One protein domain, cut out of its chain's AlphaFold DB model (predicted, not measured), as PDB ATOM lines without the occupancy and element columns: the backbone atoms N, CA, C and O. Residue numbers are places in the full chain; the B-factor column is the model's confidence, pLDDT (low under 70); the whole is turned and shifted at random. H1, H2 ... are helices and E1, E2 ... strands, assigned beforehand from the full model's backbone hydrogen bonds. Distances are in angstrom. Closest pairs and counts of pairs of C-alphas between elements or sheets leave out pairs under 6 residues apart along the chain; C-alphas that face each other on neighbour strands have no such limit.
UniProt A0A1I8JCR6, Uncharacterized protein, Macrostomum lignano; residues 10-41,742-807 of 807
ATOM      1  N   TYR A  10     111.857 134.368 136.576       86.94
ATOM      2  CA  TYR A  10     113.183 134.623 137.126       86.94
ATOM      3  C   TYR A  10     114.232 134.466 136.033       86.94
ATOM      4  O   TYR A  10     114.326 133.400 135.424       86.94
ATOM      5  N   HIS A  11     115.021 135.517 135.816       87.31
ATOM      6  CA  HIS A  11     116.195 135.497 134.958       87.31
ATOM      7  C   HIS A  11     117.337 136.233 135.669       87.31
ATOM      8  O   HIS A  11     117.225 137.427 135.928       87.31
ATOM      9  N   SER A  12     118.399 135.519 136.042       79.75
ATOM     10  CA  SER A  12     119.582 136.105 136.688       79.75
ATOM     11  C   SER A  12     120.837 135.310 136.354       79.75
ATOM     12  O   SER A  12     120.766 134.093 136.204       79.75
ATOM     13  N   ARG A  13     121.995 135.980 136.297       71.88
ATOM     14  CA  ARG A  13     123.313 135.324 136.214       71.88
ATOM     15  C   ARG A  13     123.809 134.817 137.579       71.88
ATOM     16  O   ARG A  13     124.693 133.970 137.619       71.88
ATOM     17  N   SER A  14     123.227 135.289 138.686       74.06
ATOM     18  CA  SER A  14     123.592 134.889 140.051       74.06
ATOM     19  C   SER A  14     122.672 133.803 140.618       74.06
ATOM     20  O   SER A  14     121.439 133.851 140.497       74.06
ATOM     21  N   ALA A  15     123.289 132.811 141.263       74.56
ATOM     22  CA  ALA A  15     122.583 131.782 142.013       74.56
ATOM     23  C   ALA A  15     121.979 132.356 143.307       74.56
ATOM     24  O   ALA A  15     122.492 133.315 143.877       74.56
ATOM     25  N   PHE A  16     120.905 131.740 143.800       77.06
ATOM     26  CA  PHE A  16     120.305 132.078 145.092       77.06
ATOM     27  C   PHE A  16     120.244 130.847 145.990       77.06
ATOM     28  O   PHE A  16     120.100 129.735 145.491       77.06
ATOM     29  N   SER A  17     120.297 131.052 147.308       74.56
ATOM     30  CA  SER A  17     119.975 130.008 148.288       74.56
ATOM     31  C   SER A  17     118.458 129.838 148.421       74.56
ATOM     32  O   SER A  17     117.924 128.749 148.218       74.56
ATOM     33  N   VAL A  18     117.735 130.930 148.683       77.88
ATOM     34  CA  VAL A  18     116.276 130.923 148.845       77.88
ATOM     35  C   VAL A  18     115.670 132.144 148.156       77.88
ATOM     36  O   VAL A  18     116.161 133.256 148.341       77.88
ATOM     37  N   LYS A  19     114.591 131.960 147.384       81.25
ATOM     38  CA  LYS A  19     113.875 133.062 146.716       81.25
ATOM     39  C   LYS A  19     112.368 132.962 146.946       81.25
ATOM     40  O   LYS A  19     111.806 131.871 146.879       81.25
ATOM     41  N   THR A  20     111.724 134.101 147.196       84.25
ATOM     42  CA  THR A  20     110.265 134.231 147.326       84.25
ATOM     43  C   THR A  20     109.706 135.020 146.142       84.25
ATOM     44  O   THR A  20     110.277 136.034 145.748       84.25
ATOM     45  N   PHE A  21     108.586 134.553 145.597       83.62
ATOM     46  CA  PHE A  21     107.843 135.140 144.487       83.62
ATOM     47  C   PHE A  21     106.430 135.483 144.949       83.62
ATOM     48  O   PHE A  21     105.751 134.632 145.521       83.62
ATOM     49  N   HIS A  22     105.961 136.697 144.675       83.88
ATOM     50  CA  HIS A  22     104.572 137.074 144.935       83.88
ATOM     51  C   HIS A  22     103.671 136.624 143.780       83.88
ATOM     52  O   HIS A  22     104.007 136.785 142.609       83.88
ATOM     53  N   CYS A  23     102.517 136.053 144.105       75.44
ATOM     54  CA  CYS A  23     101.504 135.641 143.146       75.44
ATOM     55  C   CYS A  23     100.128 135.900 143.746       75.44
ATOM     56  O   CYS A  23      99.766 135.177 144.652       75.44
ATOM     57  N   ASN A  24      99.363 136.882 143.259       79.44
ATOM     58  CA  ASN A  24      97.999 137.176 143.729       79.44
ATOM     59  C   ASN A  24      96.958 136.563 142.783       79.44
ATOM     60  O   ASN A  24      96.304 137.266 142.014       79.44
ATOM     61  N   ARG A  25      96.839 135.234 142.787       78.56
ATOM     62  CA  ARG A  25      95.909 134.514 141.901       78.56
ATOM     63  C   ARG A  25      95.097 133.482 142.666       78.56
ATOM     64  O   ARG A  25      95.570 132.890 143.632       78.56
ATOM     65  N   VAL A  26      93.871 133.246 142.203       80.44
ATOM     66  CA  VAL A  26      93.015 132.173 142.714       80.44
ATOM     67  C   VAL A  26      93.195 130.940 141.839       80.44
ATOM     68  O   VAL A  26      93.009 131.023 140.631       80.44
ATOM     69  N   GLY A  27      93.541 129.807 142.444       77.75
ATOM     70  CA  GLY A  27      93.692 128.541 141.730       77.75
ATOM     71  C   GLY A  27      94.050 127.373 142.644       77.75
ATOM     72  O   GLY A  27      94.010 127.493 143.876       77.75
ATOM     73  N   ARG A  28      94.350 126.216 142.046       82.88
ATOM     74  CA  ARG A  28      94.598 124.958 142.770       82.88
ATOM     75  C   ARG A  28      95.956 124.311 142.482       82.88
ATOM     76  O   ARG A  28      96.469 123.611 143.350       82.88
ATOM     77  N   SER A  29      96.549 124.508 141.311       81.44
ATOM     78  CA  SER A  29      97.850 123.938 140.925       81.44
ATOM     79  C   SER A  29      98.953 124.993 140.904       81.44
ATOM     80  O   SER A  29      98.707 126.120 140.491       81.44
ATOM     81  N   VAL A  30     100.162 124.630 141.344       86.94
ATOM     82  CA  VAL A  30     101.372 125.464 141.285       86.94
ATOM     83  C   VAL A  30     102.444 124.736 140.484       86.94
ATOM     84  O   VAL A  30     102.803 123.614 140.831       86.94
ATOM     85  N   MET A  31     102.957 125.375 139.430       88.44
ATOM     86  CA  MET A  31     103.993 124.826 138.543       88.44
ATOM     87  C   MET A  31     105.235 125.723 138.482       88.44
ATOM     88  O   MET A  31     105.105 126.932 138.307       88.44
ATOM     89  N   ILE A  32     106.426 125.130 138.526       92.38
ATOM     90  CA  ILE A  32     107.715 125.770 138.236       92.38
ATOM     91  C   ILE A  32     108.262 125.153 136.947       92.38
ATOM     92  O   ILE A  32     108.339 123.929 136.838       92.38
ATOM     93  N   ARG A  33     108.642 125.970 135.960       89.62
ATOM     94  CA  ARG A  33     109.108 125.480 134.650       89.62
ATOM     95  C   ARG A  33     110.367 126.203 134.188       89.62
ATOM     96  O   ARG A  33     110.355 127.424 134.048       89.62
ATOM     97  N   SER A  34     111.424 125.446 133.904       88.62
ATOM     98  CA  SER A  34     112.656 125.970 133.309       88.62
ATOM     99  C   SER A  34     112.415 126.441 131.874       88.62
ATOM    100  O   SER A  34     111.719 125.777 131.103       88.62
ATOM    101  N   ARG A  35     113.018 127.575 131.499       87.19
ATOM    102  CA  ARG A  35     113.050 128.054 130.106       87.19
ATOM    103  C   ARG A  35     114.295 127.569 129.356       87.19
ATOM    104  O   ARG A  35     114.256 127.449 128.133       87.19
ATOM    105  N   ALA A  36     115.365 127.243 130.081       85.12
ATOM    106  CA  ALA A  36     116.609 126.713 129.531       85.12
ATOM    107  C   ALA A  36     116.633 125.174 129.548       85.12
ATOM    108  O   ALA A  36     115.979 124.537 130.381       85.12
ATOM    109  N   ARG A  37     117.414 124.574 128.641       88.12
ATOM    110  CA  ARG A  37     117.702 123.133 128.639       88.12
ATOM    111  C   ARG A  37     118.759 122.836 129.708       88.12
ATOM    112  O   ARG A  37     119.949 122.874 129.437       88.12
ATOM    113  N   THR A  38     118.310 122.602 130.938       87.56
ATOM    114  CA  THR A  38     119.159 122.420 132.128       87.56
ATOM    115  C   THR A  38     118.522 121.406 133.085       87.56
ATOM    116  O   THR A  38     117.408 120.934 132.859       87.56
ATOM    117  N   TYR A  39     119.213 121.048 134.162       88.25
ATOM    118  CA  TYR A  39     118.614 120.279 135.250       88.25
ATOM    119  C   TYR A  39     117.780 121.200 136.146       88.25
ATOM    120  O   TYR A  39     118.278 122.220 136.620       88.25
ATOM    121  N   LEU A  40     116.525 120.831 136.413       89.69
ATOM    122  CA  LEU A  40     115.705 121.492 137.423       89.69
ATOM    123  C   LEU A  40     115.906 120.772 138.762       89.69
ATOM    124  O   LEU A  40     115.535 119.605 138.896       89.69
ATOM    125  N   THR A  41     116.496 121.464 139.739       90.38
ATOM    126  CA  THR A  41     116.749 120.937 141.089       90.38
ATOM    127  C   THR A  41     116.125 121.855 142.132       90.38
ATOM    128  O   THR A  41     116.460 123.035 142.188       90.38
ATOM    129  N   SER A 742     110.584 114.677 134.375       91.94
ATOM    130  CA  SER A 742     111.433 113.475 134.357       91.94
ATOM    131  C   SER A 742     112.136 113.310 135.709       91.94
ATOM    132  O   SER A 742     112.251 114.273 136.463       91.94
ATOM    133  N   VAL A 743     112.613 112.106 136.034       90.94
ATOM    134  CA  VAL A 743     113.435 111.842 137.230       90.94
ATOM    135  C   VAL A 743     114.886 111.639 136.795       90.94
ATOM    136  O   VAL A 743     115.165 110.808 135.932       90.94
ATOM    137  N   GLY A 744     115.806 112.409 137.374       85.56
ATOM    138  CA  GLY A 744     117.250 112.209 137.262       85.56
ATOM    139  C   GLY A 744     117.850 111.914 138.636       85.56
ATOM    140  O   GLY A 744     117.379 112.452 139.633       85.56
ATOM    141  N   TRP A 745     118.878 111.062 138.695       83.75
ATOM    142  CA  TRP A 745     119.689 110.826 139.903       83.75
ATOM    143  C   TRP A 745     118.869 110.503 141.175       83.75
ATOM    144  O   TRP A 745     119.231 110.902 142.282       83.75
ATOM    145  N   SER A 746     117.734 109.809 141.022       85.81
ATOM    146  CA  SER A 746     116.797 109.444 142.103       85.81
ATOM    147  C   SER A 746     116.157 110.624 142.860       85.81
ATOM    148  O   SER A 746     115.595 110.448 143.942       85.81
ATOM    149  N   GLY A 747     116.197 111.836 142.296       87.94
ATOM    150  CA  GLY A 747     115.541 113.027 142.838       87.94
ATOM    151  C   GLY A 747     114.047 113.081 142.504       87.94
ATOM    152  O   GLY A 747     113.636 113.821 141.611       87.94
ATOM    153  N   VAL A 748     113.218 112.305 143.208       90.31
ATOM    154  CA  VAL A 748     111.749 112.276 143.022       90.31
ATOM    155  C   VAL A 748     111.067 113.591 143.436       90.31
ATOM    156  O   VAL A 748     111.609 114.349 144.241       90.31
ATOM    157  N   CYS A 749     109.872 113.883 142.905       88.38
ATOM    158  CA  CYS A 749     109.206 115.184 143.101       88.38
ATOM    159  C   CYS A 749     108.806 115.486 144.553       88.38
ATOM    160  O   CYS A 749     108.700 116.657 144.916       88.38
ATOM    161  N   SER A 750     108.583 114.452 145.372       88.12
ATOM    162  CA  SER A 750     108.074 114.577 146.743       88.12
ATOM    163  C   SER A 750     109.094 115.152 147.722       88.12
ATOM    164  O   SER A 750     108.689 115.768 148.703       88.12
ATOM    165  N   ARG A 751     110.393 115.019 147.428       90.56
ATOM    166  CA  ARG A 751     111.477 115.601 148.238       90.56
ATOM    167  C   ARG A 751     111.360 117.120 148.354       90.56
ATOM    168  O   ARG A 751     111.615 117.679 149.400       90.56
ATOM    169  N   ALA A 752     110.863 117.781 147.310       87.81
ATOM    170  CA  ALA A 752     110.676 119.228 147.319       87.81
ATOM    171  C   ALA A 752     109.461 119.711 148.146       87.81
ATOM    172  O   ALA A 752     109.172 120.903 148.119       87.81
ATOM    173  N   ILE A 753     108.703 118.830 148.814       87.50
ATOM    174  CA  ILE A 753     107.548 119.200 149.662       87.50
ATOM    175  C   ILE A 753     107.516 118.441 151.000       87.50
ATOM    176  O   ILE A 753     106.472 118.390 151.660       87.50
ATOM    177  N   ASP A 754     108.626 117.820 151.409       78.75
ATOM    178  CA  ASP A 754     108.701 117.008 152.631       78.75
ATOM    179  C   ASP A 754     108.982 117.850 153.898       78.75
ATOM    180  O   ASP A 754     108.702 117.419 155.025       78.75
ATOM    181  N   GLY A 755     109.401 119.109 153.732       76.00
ATOM    182  CA  GLY A 755     109.717 120.040 154.810       76.00
ATOM    183  C   GLY A 755     111.163 119.973 155.304       76.00
ATOM    184  O   GLY A 755     111.481 120.679 156.266       76.00
ATOM    185  N   ASN A 756     112.019 119.160 154.685       77.75
ATOM    186  CA  ASN A 756     113.461 119.193 154.874       77.75
ATOM    187  C   ASN A 756     114.034 120.370 154.073       77.75
ATOM    188  O   ASN A 756     113.869 120.471 152.867       77.75
ATOM    189  N   THR A 757     114.697 121.305 154.754       75.44
ATOM    190  CA  THR A 757     115.290 122.485 154.103       75.44
ATOM    191  C   THR A 757     116.794 122.333 153.898       75.44
ATOM    192  O   THR A 757     117.486 123.336 153.725       75.44
ATOM    193  N   ASN A 758     117.332 121.115 154.005       77.44
ATOM    194  CA  ASN A 758     118.749 120.862 153.798       77.44
ATOM    195  C   ASN A 758     119.102 121.080 152.317       77.44
ATOM    196  O   ASN A 758     118.565 120.428 151.433       77.44
ATOM    197  N   GLN A 759     120.019 122.002 152.036       77.62
ATOM    198  CA  GLN A 759     120.370 122.391 150.665       77.62
ATOM    199  C   GLN A 759     121.526 121.567 150.078       77.62
ATOM    200  O   GLN A 759     121.990 121.867 148.977       77.62
ATOM    201  N   TYR A 760     121.977 120.534 150.802       79.69
ATOM    202  CA  TYR A 760     122.946 119.542 150.342       79.69
ATOM    203  C   TYR A 760     122.225 118.350 149.707       79.69
ATOM    204  O   TYR A 760     121.398 117.700 150.353       79.69
ATOM    205  N   TYR A 761     122.572 118.011 148.462       74.50
ATOM    206  CA  TYR A 761     121.909 116.933 147.717       74.50
ATOM    207  C   TYR A 761     121.983 115.570 148.419       74.50
ATOM    208  O   TYR A 761     120.977 114.864 148.513       74.50
ATOM    209  N   TRP A 762     123.146 115.236 148.986       74.69
ATOM    210  CA  TRP A 762     123.377 113.995 149.742       74.69
ATOM    211  C   TRP A 762     122.671 113.953 151.103       74.69
ATOM    212  O   TRP A 762     122.586 112.902 151.728       74.69
ATOM    213  N   GLY A 763     122.082 115.069 151.537       72.69
ATOM    214  CA  GLY A 763     121.140 115.114 152.654       72.69
ATOM    215  C   GLY A 763     119.739 114.583 152.313       72.69
ATOM    216  O   GLY A 763     118.831 114.761 153.123       72.69
ATOM    217  N   TYR A 764     119.554 113.989 151.122       77.88
ATOM    218  CA  TYR A 764     118.311 113.402 150.591       77.88
ATOM    219  C   TYR A 764     117.107 114.355 150.513       77.88
ATOM    220  O   TYR A 764     115.964 113.909 150.473       77.88
ATOM    221  N   SER A 765     117.358 115.664 150.429       81.50
ATOM    222  CA  SER A 765     116.315 116.701 150.488       81.50
ATOM    223  C   SER A 765     115.840 117.208 149.124       81.50
ATOM    224  O   SER A 765     114.815 117.865 149.052       81.50
ATOM    225  N   CYS A 766     116.561 116.955 148.022       88.06
ATOM    226  CA  CYS A 766     116.305 117.650 146.753       88.06
ATOM    227  C   CYS A 766     115.699 116.765 145.656       88.06
ATOM    228  O   CYS A 766     116.053 115.591 145.504       88.06
ATOM    229  N   THR A 767     114.802 117.357 144.862       91.81
ATOM    230  CA  THR A 767     114.288 116.793 143.607       91.81
ATOM    231  C   THR A 767     115.193 117.130 142.421       91.81
ATOM    232  O   THR A 767     115.924 118.118 142.487       91.81
ATOM    233  N   HIS A 768     115.174 116.332 141.347       91.75
ATOM    234  CA  HIS A 768     116.083 116.493 140.209       91.75
ATOM    235  C   HIS A 768     115.508 115.907 138.903       91.75
ATOM    236  O   HIS A 768     115.091 114.748 138.859       91.75
ATOM    237  N   THR A 769     115.527 116.682 137.811       92.62
ATOM    238  CA  THR A 769     115.102 116.223 136.467       92.62
ATOM    239  C   THR A 769     116.268 115.694 135.621       92.62
ATOM    240  O   THR A 769     117.422 115.784 136.035       92.62
ATOM    241  N   LYS A 770     116.003 115.153 134.422       91.19
ATOM    242  CA  LYS A 770     117.024 114.969 133.365       91.19
ATOM    243  C   LYS A 770     117.338 116.310 132.669       91.19
ATOM    244  O   LYS A 770     116.675 117.314 132.940       91.19
ATOM    245  N   LEU A 771     118.347 116.327 131.790       90.81
ATOM    246  CA  LEU A 771     118.795 117.516 131.053       90.81
ATOM    247  C   LEU A 771     117.794 117.905 129.947       90.81
ATOM    248  O   LEU A 771     117.890 117.451 128.807       90.81
ATOM    249  N   GLN A 772     116.816 118.746 130.284       87.88
ATOM    250  CA  GLN A 772     115.719 119.141 129.389       87.88
ATOM    251  C   GLN A 772     115.133 120.506 129.792       87.88
ATOM    252  O   GLN A 772     115.550 121.101 130.780       87.88
ATOM    253  N   LYS A 773     114.123 121.018 129.078       88.56
ATOM    254  CA  LYS A 773     113.292 122.126 129.594       88.56
ATOM    255  C   LYS A 773     112.326 121.586 130.660       88.56
ATOM    256  O   LYS A 773     111.154 121.336 130.389       88.56
ATOM    257  N   GLY A 774     112.862 121.288 131.845       88.44
ATOM    258  CA  GLY A 774     112.152 120.561 132.900       88.44
ATOM    259  C   GLY A 774     111.088 121.384 133.630       88.44
ATOM    260  O   GLY A 774     111.184 122.610 133.717       88.44
ATOM    261  N   TRP A 775     110.083 120.706 134.190       91.19
ATOM    262  CA  TRP A 775     109.053 121.315 135.039       91.19
ATOM    263  C   TRP A 775     108.734 120.458 136.267       91.19
ATOM    264  O   TRP A 775     108.887 119.236 136.245       91.19
ATOM    265  N   TRP A 776     108.264 121.118 137.327       94.69
ATOM    266  CA  TRP A 776     107.774 120.530 138.575       94.69
ATOM    267  C   TRP A 776     106.419 121.152 138.942       94.69
ATOM    268  O   TRP A 776     106.215 122.348 138.728       94.69
ATOM    269  N   MET A 777     105.482 120.367 139.477       91.94
ATOM    270  CA  MET A 777     104.144 120.828 139.865       91.94
ATOM    271  C   MET A 777     103.642 120.143 141.141       91.94
ATOM    272  O   MET A 777     103.924 118.970 141.363       91.94
ATOM    273  N   ALA A 778     102.817 120.843 141.927       88.12
ATOM    274  CA  ALA A 778     101.980 120.256 142.978       88.12
ATOM    275  C   ALA A 778     100.637 121.002 143.141       88.12
ATOM    276  O   ALA A 778     100.443 122.092 142.598       88.12
ATOM    277  N   LYS A 779      99.684 120.421 143.885       85.56
ATOM    278  CA  LYS A 779      98.323 120.957 144.085       85.56
ATOM    279  C   LYS A 779      98.011 121.294 145.543       85.56
ATOM    280  O   LYS A 779      98.345 120.529 146.450       85.56
ATOM    281  N   THR A 780      97.266 122.380 145.752       85.56
ATOM    282  CA  THR A 780      96.618 122.711 147.027       85.56
ATOM    283  C   THR A 780      95.353 121.863 147.235       85.56
ATOM    284  O   THR A 780      94.741 121.344 146.291       85.56
ATOM    285  N   GLN A 781      94.923 121.713 148.492       81.44
ATOM    286  CA  GLN A 781      93.771 120.862 148.829       81.44
ATOM    287  C   GLN A 781      92.425 121.391 148.293       81.44
ATOM    288  O   GLN A 781      91.582 120.603 147.867       81.44
ATOM    289  N   LYS A 782      92.215 122.716 148.300       80.06
ATOM    290  CA  LYS A 782      90.992 123.409 147.845       80.06
ATOM    291  C   LYS A 782      91.367 124.654 147.044       80.06
ATOM    292  O   LYS A 782      92.505 125.105 147.114       80.06
ATOM    293  N   LEU A 783      90.397 125.236 146.342       79.94
ATOM    294  CA  LEU A 783      90.584 126.504 145.637       79.94
ATOM    295  C   LEU A 783      91.084 127.585 146.611       79.94
ATOM    296  O   LEU A 783      90.426 127.879 147.615       79.94
ATOM    297  N   ALA A 784      92.258 128.143 146.327       82.06
ATOM    298  CA  ALA A 784      92.942 129.073 147.212       82.06
ATOM    299  C   ALA A 784      93.330 130.348 146.472       82.06
ATOM    300  O   ALA A 784      93.719 130.303 145.311       82.06
ATOM    301  N   HIS A 785      93.264 131.473 147.173       83.62
ATOM    302  CA  HIS A 785      93.966 132.687 146.797       83.62
ATOM    303  C   HIS A 785      95.431 132.528 147.211       83.62
ATOM    304  O   HIS A 785      95.779 132.703 148.385       83.62
ATOM    305  N   ILE A 786      96.274 132.147 146.258       82.88
ATOM    306  CA  ILE A 786      97.725 132.080 146.426       82.88
ATOM    307  C   ILE A 786      98.229 133.522 146.543       82.88
ATOM    308  O   ILE A 786      97.628 134.425 145.959       82.88
ATOM    309  N   LYS A 787      99.236 133.740 147.396       84.38
ATOM    310  CA  LYS A 787      99.881 135.039 147.646       84.38
ATOM    311  C   LYS A 787     101.383 134.989 147.397       84.38
ATOM    312  O   LYS A 787     101.937 135.935 146.846       84.38
ATOM    313  N   GLU A 788     102.050 133.905 147.802       85.56
ATOM    314  CA  GLU A 788     103.506 133.765 147.674       85.56
ATOM    315  C   GLU A 788     103.930 132.325 147.371       85.56
ATOM    316  O   GLU A 788     103.269 131.367 147.776       85.56
ATOM    317  N   ILE A 789     105.067 132.175 146.692       88.38
ATOM    318  CA  ILE A 789     105.732 130.901 146.405       88.38
ATOM    319  C   ILE A 789     107.217 131.061 146.739       88.38
ATOM    320  O   ILE A 789     107.881 131.953 146.220       88.38
ATOM    321  N   LYS A 790     107.752 130.206 147.607       85.56
ATOM    322  CA  LYS A 790     109.137 130.233 148.086       85.56
ATOM    323  C   LYS A 790     109.872 128.965 147.664       85.56
ATOM    324  O   LYS A 790     109.341 127.872 147.828       85.56
ATOM    325  N   ILE A 791     111.086 129.118 147.138       87.88
ATOM    326  CA  ILE A 791     111.896 128.037 146.565       87.88
ATOM    327  C   ILE A 791     113.262 127.996 147.255       87.88
ATOM    328  O   ILE A 791     113.948 129.020 147.323       87.88
ATOM    329  N   PHE A 792     113.655 126.816 147.737       85.94
ATOM    330  CA  PHE A 792     114.989 126.512 148.254       85.94
ATOM    331  C   PHE A 792     115.803 125.815 147.165       85.94
ATOM    332  O   PHE A 792     115.417 124.759 146.658       85.94
ATOM    333  N   ASN A 793     116.923 126.427 146.801       86.00
ATOM    334  CA  ASN A 793     117.840 125.919 145.791       86.00
ATOM    335  C   ASN A 793     118.896 125.000 146.423       86.00
ATOM    336  O   ASN A 793     119.146 125.063 147.629       86.00
ATOM    337  N   ARG A 794     119.546 124.189 145.592       85.81
ATOM    338  CA  ARG A 794     120.716 123.385 145.960       85.81
ATOM    339  C   ARG A 794     121.949 124.282 146.152       85.81
ATOM    340  O   ARG A 794     122.137 125.210 145.367       85.81
ATOM    341  N   LEU A 795     122.786 123.999 147.159       80.62
ATOM    342  CA  LEU A 795     123.976 124.806 147.490       80.62
ATOM    343  C   LEU A 795     125.311 124.059 147.476       80.62
ATOM    344  O   LEU A 795     126.337 124.700 147.281       80.62
ATOM    345  N   ASP A 796     125.320 122.741 147.667       77.50
ATOM    346  CA  ASP A 796     126.555 121.946 147.714       77.50
ATOM    347  C   ASP A 796     127.320 121.942 146.382       77.50
ATOM    348  O   ASP A 796     128.545 121.902 146.383       77.50
ATOM    349  N   CYS A 797     126.614 122.035 145.251       73.56
ATOM    350  CA  CYS A 797     127.184 122.404 143.956       73.56
ATOM    351  C   CYS A 797     126.091 122.894 142.988       73.56
ATOM    352  O   CYS A 797     124.897 122.668 143.200       73.56
ATOM    353  N   CYS A 798     126.502 123.545 141.895       77.06
ATOM    354  CA  CYS A 798     125.648 123.806 140.728       77.06
ATOM    355  C   CYS A 798     124.376 124.640 140.989       77.06
ATOM    356  O   CYS A 798     123.376 124.511 140.275       77.06
ATOM    357  N   SER A 799     124.413 125.520 141.989       78.25
ATOM    358  CA  SER A 799     123.323 126.441 142.344       78.25
ATOM    359  C   SER A 799     122.921 127.376 141.185       78.25
ATOM    360  O   SER A 799     121.782 127.845 141.117       78.25
ATOM    361  N   ASN A 800     123.823 127.588 140.223       78.12
ATOM    362  CA  ASN A 800     123.628 128.349 138.988       78.12
ATOM    363  C   ASN A 800     122.708 127.673 137.949       78.12
ATOM    364  O   ASN A 800     122.359 128.300 136.949       78.12
ATOM    365  N   ARG A 801     122.274 126.423 138.156       82.94
ATOM    366  CA  ARG A 801     121.360 125.728 137.228       82.94
ATOM    367  C   ARG A 801     119.919 126.255 137.279       82.94
ATOM    368  O   ARG A 801     119.189 126.101 136.304       82.94
ATOM    369  N   LEU A 802     119.519 126.918 138.371       85.75
ATOM    370  CA  LEU A 802     118.184 127.501 138.571       85.75
ATOM    371  C   LEU A 802     118.177 129.021 138.314       85.75
ATOM    372  O   LEU A 802     117.873 129.828 139.190       85.75
ATOM    373  N   THR A 803     118.546 129.423 137.098       83.94
ATOM    374  CA  THR A 803     118.806 130.830 136.723       83.94
ATOM    375  C   THR A 803     117.849 131.401 135.673       83.94
ATOM    376  O   THR A 803     117.800 132.618 135.496       83.94
ATOM    377  N   ASN A 804     117.049 130.560 135.000       87.62
ATOM    378  CA  ASN A 804     116.061 130.988 133.995       87.62
ATOM    379  C   ASN A 804     114.783 130.115 134.001       87.62
ATOM    380  O   ASN A 804     114.750 129.042 133.389       87.62
ATOM    381  N   PHE A 805     113.721 130.559 134.684       89.94
ATOM    382  CA  PHE A 805     112.476 129.789 134.857       89.94
ATOM    383  C   PHE A 805     111.230 130.662 135.104       89.94
ATOM    384  O   PHE A 805     111.323 131.864 135.344       89.94
ATOM    385  N   VAL A 806     110.042 130.050 135.043       88.69
ATOM    386  CA  VAL A 806     108.745 130.671 135.377       88.69
ATOM    387  C   VAL A 806     108.087 130.010 136.581       88.69
ATOM    388  O   VAL A 806     108.191 128.792 136.757       88.69
ATOM    389  N   VAL A 807     107.389 130.829 137.374       86.44
ATOM    390  CA  VAL A 807     106.685 130.483 138.625       86.44
ATOM    391  C   VAL A 807     105.285 131.065 138.653       86.44
ATOM    392  O   VAL A 807     104.879 131.823 137.742       86.44
TER     393      VAL A 807
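AT A GLANCE: This is residues 10 to 41 and 742 to 807 of the 807 residues of an uncharacterized protein of Macrostomum lignano (UniProt A0A1I8JCR6). Two long strands, E1 and E2, pair as a ribbon that folds back on itself in a U, with H1, short strand E3 and loops toward its open end. The printed part has 98 residues, with one named helix and three named strands in the order E1, H1, E2, E3 along the chain; the antiparallel sheet is ordered E2, E1, E3. It is mostly strand, with under half of the residues in named elements, and compact: radius of gyration of the C-alphas 13.2 A, spans 36 by 27 by 22 A.

IN THESE COORDINATES: E1, residues 18 to 34, begins at C-alpha (116.276, 130.923, 148.845) and spans 16.7 A. H1 is residues 749 to 753; E2, 775 to 792, spans 15.4 A. E3, 804 to 806, ends at C-alpha (108.745, 130.671, 135.377).

HOW THE PARTS SIT: E1 bends by 141 degrees at residue 26, E2 by 149 at 787. Between them N 21 and O 789 are 2.8 A apart; between E1 and E3, N 33 and O 806, 3.0 A. H1 only grazes the strongly twisted sheet; its O i to N i+4 count within hydrogen-bond range is 0 of 1, i+3 2 of 2.

THE WHOLE: Residues 42 to 741 are cut out, C-alphas 41 and 742 being 11.4 A apart. H1 to E2 and E2 to E3 are long links. No printed residue is under pLDDT 70.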